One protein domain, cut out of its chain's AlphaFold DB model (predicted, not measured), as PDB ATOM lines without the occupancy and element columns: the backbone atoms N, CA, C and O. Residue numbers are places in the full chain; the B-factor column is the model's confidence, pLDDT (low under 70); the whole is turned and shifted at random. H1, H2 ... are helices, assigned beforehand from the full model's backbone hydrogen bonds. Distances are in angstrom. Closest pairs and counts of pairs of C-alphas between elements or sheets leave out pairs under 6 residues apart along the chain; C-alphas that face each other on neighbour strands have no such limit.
ATOM      1  N   PRO A  22     -72.437  22.874 -51.219       87.38
ATOM      2  CA  PRO A  22     -73.037  21.583 -50.905       87.38
ATOM      3  C   PRO A  22     -72.939  21.328 -49.395       87.38
ATOM      4  O   PRO A  22     -71.910  20.890 -48.882       87.38
ATOM      5  N   VAL A  23     -74.017  21.625 -48.665       86.19
ATOM      6  CA  VAL A  23     -74.058  21.575 -47.189       86.19
ATOM      7  C   VAL A  23     -73.632  20.210 -46.659       86.19
ATOM      8  O   VAL A  23     -72.906  20.115 -45.677       86.19
ATOM      9  N   SER A  24     -74.054  19.145 -47.340       86.12
ATOM     10  CA  SER A  24     -73.719  17.777 -46.964       86.12
ATOM     11  C   SER A  24     -72.224  17.485 -47.056       86.12
ATOM     12  O   SER A  24     -71.706  16.817 -46.169       86.12
ATOM     13  N   GLU A  25     -71.534  17.970 -48.091       87.62
ATOM     14  CA  GLU A  25     -70.084  17.769 -48.243       87.62
ATOM     15  C   GLU A  25     -69.324  18.598 -47.207       87.62
ATOM     16  O   GLU A  25     -68.462  18.070 -46.511       87.62
ATOM     17  N   LEU A  26     -69.732  19.855 -47.001       88.88
ATOM     18  CA  LEU A  26     -69.142  20.717 -45.978       88.88
ATOM     19  C   LEU A  26     -69.256  20.105 -44.573       88.88
ATOM     20  O   LEU A  26     -68.291  20.107 -43.809       88.88
ATOM     21  N   LEU A  27     -70.428  19.564 -44.227       88.00
ATOM     22  CA  LEU A  27     -70.637  18.894 -42.945       88.00
ATOM     23  C   LEU A  27     -69.828  17.597 -42.840       88.00
ATOM     24  O   LEU A  27     -69.289  17.314 -41.773       88.00
ATOM     25  N   GLN A  28     -69.708  16.823 -43.922       90.25
ATOM     26  CA  GLN A  28     -68.883  15.610 -43.940       90.25
ATOM     27  C   GLN A  28     -67.409  15.937 -43.676       90.25
ATOM     28  O   GLN A  28     -66.806  15.339 -42.782       90.25
ATOM     29  N   ASP A  29     -66.863  16.934 -44.371       91.81
ATOM     30  CA  ASP A  29     -65.476  17.372 -44.205       91.81
ATOM     31  C   ASP A  29     -65.218  17.926 -42.799       91.81
ATOM     32  O   ASP A  29     -64.189  17.626 -42.178       91.81
ATOM     33  N   ALA A  30     -66.164  18.701 -42.261       91.88
ATOM     34  CA  ALA A  30     -66.077  19.250 -40.912       91.88
ATOM     35  C   ALA A  30     -66.082  18.141 -39.850       91.88
ATOM     36  O   ALA A  30     -65.230  18.134 -38.958       91.88
ATOM     37  N   VAL A  31     -66.998  17.173 -39.968       92.56
ATOM     38  CA  VAL A  31     -67.076  16.021 -39.060       92.56
ATOM     39  C   VAL A  31     -65.798  15.191 -39.139       92.56
ATOM     40  O   VAL A  31     -65.222  14.866 -38.100       92.56
ATOM     41  N   GLN A  32     -65.309  14.887 -40.343       95.44
ATOM     42  CA  GLN A  32     -64.067  14.136 -40.518       95.44
ATOM     43  C   GLN A  32     -62.873  14.864 -39.885       95.44
ATOM     44  O   GLN A  32     -62.091  14.251 -39.155       95.44
ATOM     45  N   SER A  33     -62.746  16.170 -40.132       97.31
ATOM     46  CA  SER A  33     -61.652  16.989 -39.600       97.31
ATOM     47  C   SER A  33     -61.670  17.052 -38.076       97.31
ATOM     48  O   SER A  33     -60.626  16.906 -37.438       97.31
ATOM     49  N   GLU A  34     -62.849  17.223 -37.477       97.38
ATOM     50  CA  GLU A  34     -62.991  17.309 -36.025       97.38
ATOM     51  C   GLU A  34     -62.763  15.955 -35.346       97.38
ATOM     52  O   GLU A  34     -62.068  15.895 -34.331       97.38
ATOM     53  N   LEU A  35     -63.265  14.852 -35.914       97.81
ATOM     54  CA  LEU A  35     -62.968  13.510 -35.401       97.81
ATOM     55  C   LEU A  35     -61.464  13.235 -35.435       97.81
ATOM     56  O   LEU A  35     -60.890  12.817 -34.433       97.81
ATOM     57  N   HIS A  36     -60.809  13.545 -36.553       97.56
ATOM     58  CA  HIS A  36     -59.365  13.367 -36.686       97.56
ATOM     59  C   HIS A  36     -58.571  14.233 -35.703       97.56
ATOM     60  O   HIS A  36     -57.586  13.785 -35.113       97.56
ATOM     61  N   ARG A  37     -59.002  15.481 -35.493       97.56
ATOM     62  CA  ARG A  37     -58.403  16.381 -34.503       97.56
ATOM     63  C   ARG A  37     -58.531  15.818 -33.087       97.56
ATOM     64  O   ARG A  37     -57.546  15.833 -32.356       97.56
ATOM     65  N   ARG A  38     -59.708  15.310 -32.712       98.12
ATOM     66  CA  ARG A  38     -59.954  14.725 -31.382       98.12
ATOM     67  C   ARG A  38     -59.131  13.470 -31.143       98.12
ATOM     68  O   ARG A  38     -58.542  13.348 -30.075       98.12
ATOM     69  N   THR A  39     -59.044  12.584 -32.132       97.81
ATOM     70  CA  THR A  39     -58.197  11.388 -32.048       97.81
ATOM     71  C   THR A  39     -56.744  11.773 -31.793       97.81
ATOM     72  O   THR A  39     -56.147  11.296 -30.834       97.81
ATOM     73  N   ARG A  40     -56.197  12.715 -32.574       97.69
ATOM     74  CA  ARG A  40     -54.810  13.167 -32.393       97.69
ATOM     75  C   ARG A  40     -54.570  13.887 -31.070       97.69
ATOM     76  O   ARG A  40     -53.493  13.750 -30.505       97.69
ATOM     77  N   ALA A  41     -55.545  14.645 -30.573       98.00
ATOM     78  CA  ALA A  41     -55.448  15.263 -29.253       98.00
ATOM     79  C   ALA A  41     -55.364  14.199 -28.148       98.00
ATOM     80  O   ALA A  41     -54.486  14.279 -27.299       98.00
ATOM     81  N   ALA A  42     -56.202  13.161 -28.216       97.62
ATOM     82  CA  ALA A  42     -56.160  12.060 -27.259       97.62
ATOM     83  C   ALA A  42     -54.835  11.274 -27.326       97.62
ATOM     84  O   ALA A  42     -54.269  10.930 -26.292       97.62
ATOM     85  N   GLU A  43     -54.313  11.019 -28.530       97.56
ATOM     86  CA  GLU A  43     -52.991  10.403 -28.717       97.56
ATOM     87  C   GLU A  43     -51.868  11.273 -28.131       97.56
ATOM     88  O   GLU A  43     -50.955  10.758 -27.485       97.56
ATOM     89  N   LEU A  44     -51.949  12.594 -28.318       97.94
ATOM     90  CA  LEU A  44     -50.985  13.543 -27.767       97.94
ATOM     91  C   LEU A  44     -51.028  13.573 -26.237       97.94
ATOM     92  O   LEU A  44     -49.971  13.615 -25.613       97.94
ATOM     93  N   ASP A  45     -52.215  13.516 -25.634       98.06
ATOM     94  CA  ASP A  45     -52.362  13.471 -24.177       98.06
ATOM     95  C   ASP A  45     -51.688  12.221 -23.587       98.06
ATOM     96  O   ASP A  45     -50.966  12.318 -22.591       98.06
ATOM     97  N   VAL A  46     -51.859  11.057 -24.231       97.94
ATOM     98  CA  VAL A  46     -51.168   9.812 -23.846       97.94
ATOM     99  C   VAL A  46     -49.658   9.972 -23.986       97.94
ATOM    100  O   VAL A  46     -48.925   9.704 -23.036       97.94
ATOM    101  N   TYR A  47     -49.192  10.467 -25.133       97.50
ATOM    102  CA  TYR A  47     -47.767  10.667 -25.385       97.50
ATOM    103  C   TYR A  47     -47.119  11.622 -24.370       97.50
ATOM    104  O   TYR A  47     -46.038  11.348 -23.850       97.50
ATOM    105  N   ILE A  48     -47.782  12.734 -24.044       97.06
ATOM    106  CA  ILE A  48     -47.301  13.688 -23.039       97.06
ATOM    107  C   ILE A  48     -47.234  13.022 -21.662       97.06
ATOM    108  O   ILE A  48     -46.253  13.221 -20.944       97.06
ATOM    109  N   ALA A  49     -48.236  12.222 -21.289       97.06
ATOM    110  CA  ALA A  49     -48.231  11.501 -20.019       97.06
ATOM    111  C   ALA A  49     -47.075  10.489 -19.933       97.06
ATOM    112  O   ALA A  49     -46.389  10.434 -18.911       97.06
ATOM    113  N   GLU A  50     -46.819   9.737 -21.006       97.75
ATOM    114  CA  GLU A  50     -45.684   8.812 -21.104       97.75
ATOM    115  C   GLU A  50     -44.346   9.551 -20.998       97.75
ATOM    116  O   GLU A  50     -43.482   9.159 -20.213       97.75
ATOM    117  N   LEU A  51     -44.201  10.675 -21.703       96.56
ATOM    118  CA  LEU A  51     -42.988  11.484 -21.659       96.56
ATOM    119  C   LEU A  51     -42.746  12.056 -20.257       96.56
ATOM    120  O   LEU A  51     -41.629  12.002 -19.747       96.56
ATOM    121  N   ILE A  52     -43.789  12.560 -19.594       96.25
ATOM    122  CA  ILE A  52     -43.697  13.034 -18.207       96.25
ATOM    123  C   ILE A  52     -43.298  11.891 -17.267       96.25
ATOM    124  O   ILE A  52     -42.519  12.122 -16.342       96.25
ATOM    125  N   ALA A  53     -43.802  10.675 -17.480       96.69
ATOM    126  CA  ALA A  53     -43.404   9.518 -16.684       96.69
ATOM    127  C   ALA A  53     -41.926   9.148 -16.905       96.69
ATOM    128  O   ALA A  53     -41.250   8.760 -15.951       96.69
ATOM    129  N   GLU A  54     -41.414   9.309 -18.127       96.88
ATOM    130  CA  GLU A  54     -40.022   9.016 -18.478       96.88
ATOM    131  C   GLU A  54     -39.037  10.075 -17.954       96.88
ATOM    132  O   GLU A  54     -38.043   9.735 -17.310       96.88
ATOM    133  N   VAL A  55     -39.293  11.364 -18.209       93.19
ATOM    134  CA  VAL A  55     -38.324  12.451 -17.944       93.19
ATOM    135  C   VAL A  55     -38.686  13.344 -16.748       93.19
ATOM    136  O   VAL A  55     -37.906  14.215 -16.328       93.19
ATOM    137  N   GLY A  56     -39.859  13.114 -16.155       92.69
ATOM    138  CA  GLY A  56     -40.439  13.925 -15.090       92.69
ATOM    139  C   GLY A  56     -41.065  15.225 -15.599       92.69
ATOM    140  O   GLY A  56     -40.786  15.694 -16.700       92.69
ATOM    141  N   MET A  57     -41.880  15.862 -14.752       91.62
ATOM    142  CA  MET A  57     -42.519  17.137 -15.091       91.62
ATOM    143  C   MET A  57     -41.484  18.231 -15.424       91.62
ATOM    144  O   MET A  57     -40.438  18.324 -14.753       91.62
ATOM    145  N   PRO A  58     -41.775  19.090 -16.418       89.88
ATOM    146  CA  PRO A  58     -41.057  20.343 -16.575       89.88
ATOM    147  C   PRO A  58     -41.301  21.210 -15.335       89.88
ATOM    148  O   PRO A  58     -42.399  21.248 -14.783       89.88
ATOM    149  N   ASN A  59     -40.254  21.883 -14.871       91.69
ATOM    150  CA  ASN A  59     -40.345  22.857 -13.789       91.69
ATOM    151  C   ASN A  59     -39.561  24.114 -14.165       91.69
ATOM    152  O   ASN A  59     -38.699  24.064 -15.044       91.69
ATOM    153  N   ASP A  60     -39.842  25.220 -13.481       94.81
ATOM    154  CA  ASP A  60     -39.304  26.539 -13.830       94.81
ATOM    155  C   ASP A  60     -37.771  26.555 -13.873       94.81
ATOM    156  O   ASP A  60     -37.171  27.135 -14.774       94.81
ATOM    157  N   ALA A  61     -37.115  25.840 -12.954       92.12
ATOM    158  CA  ALA A  61     -35.658  25.739 -12.925       92.12
ATOM    159  C   ALA A  61     -35.091  24.971 -14.134       92.12
ATOM    160  O   ALA A  61     -34.070  25.365 -14.701       92.12
ATOM    161  N   LYS A  62     -35.744  23.875 -14.546       90.44
ATOM    162  CA  LYS A  62     -35.385  23.115 -15.752       90.44
ATOM    163  C   LYS A  62     -35.630  23.943 -17.014       90.44
ATOM    164  O   LYS A  62     -34.788  23.910 -17.905       90.44
ATOM    165  N   MET A  63     -36.733  24.692 -17.066       94.19
ATOM    166  CA  MET A  63     -37.074  25.559 -18.196       94.19
ATOM    167  C   MET A  63     -36.071  26.703 -18.350       94.19
ATOM    168  O   MET A  63     -35.477  26.833 -19.414       94.19
ATOM    169  N   ALA A  64     -35.764  27.431 -17.272       94.88
ATOM    170  CA  ALA A  64     -34.776  28.512 -17.300       94.88
ATOM    171  C   ALA A  64     -33.385  28.019 -17.731       94.88
ATOM    172  O   ALA A  64     -32.684  28.667 -18.506       94.88
ATOM    173  N   ARG A  65     -32.984  26.826 -17.272       93.50
ATOM    174  CA  ARG A  65     -31.727  26.205 -17.709       93.50
ATOM    175  C   ARG A  65     -31.758  25.806 -19.187       93.50
ATOM    176  O   ARG A  65     -30.730  25.892 -19.856       93.50
ATOM    177  N   ALA A  66     -32.891  25.309 -19.679       93.31
ATOM    178  CA  ALA A  66     -33.049  24.936 -21.079       93.31
ATOM    179  C   ALA A  66     -32.991  26.168 -21.997       93.31
ATOM    180  O   ALA A  66     -32.352  26.098 -23.046       93.31
ATOM    181  N   GLU A  67     -33.585  27.287 -21.580       95.94
ATOM    182  CA  GLU A  67     -33.522  28.572 -22.285       95.94
ATOM    183  C   GLU A  67     -32.088  29.111 -22.361       95.94
ATOM    184  O   GLU A  67     -31.603  29.340 -23.467       95.94
ATOM    185  N   ASP A  68     -31.361  29.188 -21.236       97.19
ATOM    186  CA  ASP A  68     -29.941  29.600 -21.223       97.19
ATOM    187  C   ASP A  68     -29.090  28.743 -22.174       97.19
ATOM    188  O   ASP A  68     -28.270  29.239 -22.954       97.19
ATOM    189  N   LEU A  69     -29.312  27.426 -22.161       96.19
ATOM    190  CA  LEU A  69     -28.612  26.517 -23.058       96.19
ATOM    191  C   LEU A  69     -28.961  26.786 -24.531       96.19
ATOM    192  O   LEU A  69     -28.062  26.792 -25.376       96.19
ATOM    193  N   ALA A  70     -30.240  26.995 -24.845       96.56
ATOM    194  CA  ALA A  70     -30.694  27.285 -26.200       96.56
ATOM    195  C   ALA A  70     -30.095  28.600 -26.728       96.56
ATOM    196  O   ALA A  70     -29.606  28.631 -27.860       96.56
ATOM    197  N   GLU A  71     -30.050  29.646 -25.899       95.50
ATOM    198  CA  GLU A  71     -29.430  30.933 -26.229       95.50
ATOM    199  C   GLU A  71     -27.934  30.785 -26.519       95.50
ATOM    200  O   GLU A  71     -27.439  31.273 -27.539       95.50
ATOM    201  N   ARG A  72     -27.209  30.035 -25.683       95.31
ATOM    202  CA  ARG A  72     -25.778  29.765 -25.890       95.31
ATOM    203  C   ARG A  72     -25.512  29.004 -27.187       95.31
ATOM    204  O   ARG A  72     -24.561  29.327 -27.898       95.31
ATOM    205  N   ILE A  73     -26.346  28.015 -27.517       96.69
ATOM    206  CA  ILE A  73     -26.242  27.266 -28.779       96.69
ATOM    207  C   ILE A  73     -26.517  28.184 -29.975       96.69
ATOM    208  O   ILE A  73     -25.798  28.119 -30.975       96.69
ATOM    209  N   ALA A  74     -27.534  29.044 -29.887       94.56
ATOM    210  CA  ALA A  74     -27.861  29.997 -30.942       94.56
ATOM    211  C   ALA A  74     -26.722  31.003 -31.172       94.56
ATOM    212  O   ALA A  74     -26.327  31.222 -32.318       94.56
ATOM    213  N   ALA A  75     -26.146  31.548 -30.096       92.19
ATOM    214  CA  ALA A  75     -25.014  32.469 -30.156       92.19
ATOM    215  C   ALA A  75     -23.762  31.811 -30.757       92.19
ATOM    216  O   ALA A  75     -23.116  32.396 -31.626       92.19
ATOM    217  N   TYR A  76     -23.457  30.572 -30.358       92.06
ATOM    218  CA  TYR A  76     -22.352  29.798 -30.929       92.06
ATOM    219  C   TYR A  76     -22.519  29.605 -32.446       92.06
ATOM    220  O   TYR A  76     -21.610  29.907 -33.214       92.06
ATOM    221  N   ARG A  77     -23.715  29.206 -32.901       88.50
ATOM    222  CA  ARG A  77     -24.016  29.019 -34.334       88.50
ATOM    223  C   ARG A  77     -24.028  30.318 -35.140       88.50
ATOM    224  O   ARG A  77     -23.805  30.285 -36.346       88.50
ATOM    225  N   ALA A  78     -24.336  31.448 -34.509       83.00
ATOM    226  CA  ALA A  78     -24.295  32.756 -35.155       83.00
ATOM    227  C   ALA A  78     -22.858  33.277 -35.320       83.00
ATOM    228  O   ALA A  78     -22.589  33.971 -36.292       83.00
ATOM    229  N   GLY A  79     -21.950  32.924 -34.404       77.50
ATOM    230  CA  GLY A  79     -20.524  33.259 -34.491       77.50
ATOM    231  C   GLY A  79     -19.712  32.375 -35.447       77.50
ATOM    232  O   GLY A  79     -18.604  32.749 -35.812       77.50
ATOM    233  N   GLU A  80     -20.247  31.223 -35.868       60.03
ATOM    234  CA  GLU A  80     -19.677  30.376 -36.932       60.03
ATOM    235  C   GLU A  80     -20.020  30.864 -38.361       60.03
ATOM    236  O   GLU A  80     -19.612  30.223 -39.331       60.03
ATOM    237  N   ARG A  81     -20.768  31.972 -38.511       52.41
ATOM    238  CA  ARG A  81     -21.106  32.593 -39.806       52.41
ATOM    239  C   ARG A  81     -20.269  33.824 -40.120       52.41
ATOM    240  O   ARG A  81     -20.077  34.656 -39.210       52.41
TER     241      ARG A  81
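What this domain is: This is residues 22 to 81 of the 81 residues of an uncharacterized protein of Ruaniaceae bacterium KH17 (UniProt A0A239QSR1). Two helices, a long H1 and a shorter H2, are set as the two arms of an open L, with the short stretch of residues 56 to 59 at its corner. The arms do not fold back on each other, and there is no core between them. The printed part has 60 residues, with H1 then H2 along the chain and no named strand; the class is all helix. It is extended, with a radius of gyration of the C-alphas of 20.4 A, and flat, spanning 56 by 36 by 16 A.

Where its parts are: H1 holds residues 23 to 55, 47.1 A from C-alpha 23 at (-74.058, 21.575, -47.189) to C-alpha 55 at (-38.324, 12.451, -17.944). H2 holds residues 60 to 79, 28.7 A long, and ends at C-alpha 79 at (-20.524, 33.259, -34.491).

How they stand to each other: H1 and H2 are apart, joined by a tight link of 4 residues. In both helices every O i to N i+4 pair is within hydrogen-bond range.

The domain as a whole: The two C-alphas farthest apart, those of Ser 24 and Gly 79, are 56.8 A apart. The printed part has no cut. Residues 80 to 81 have pLDDT under 70.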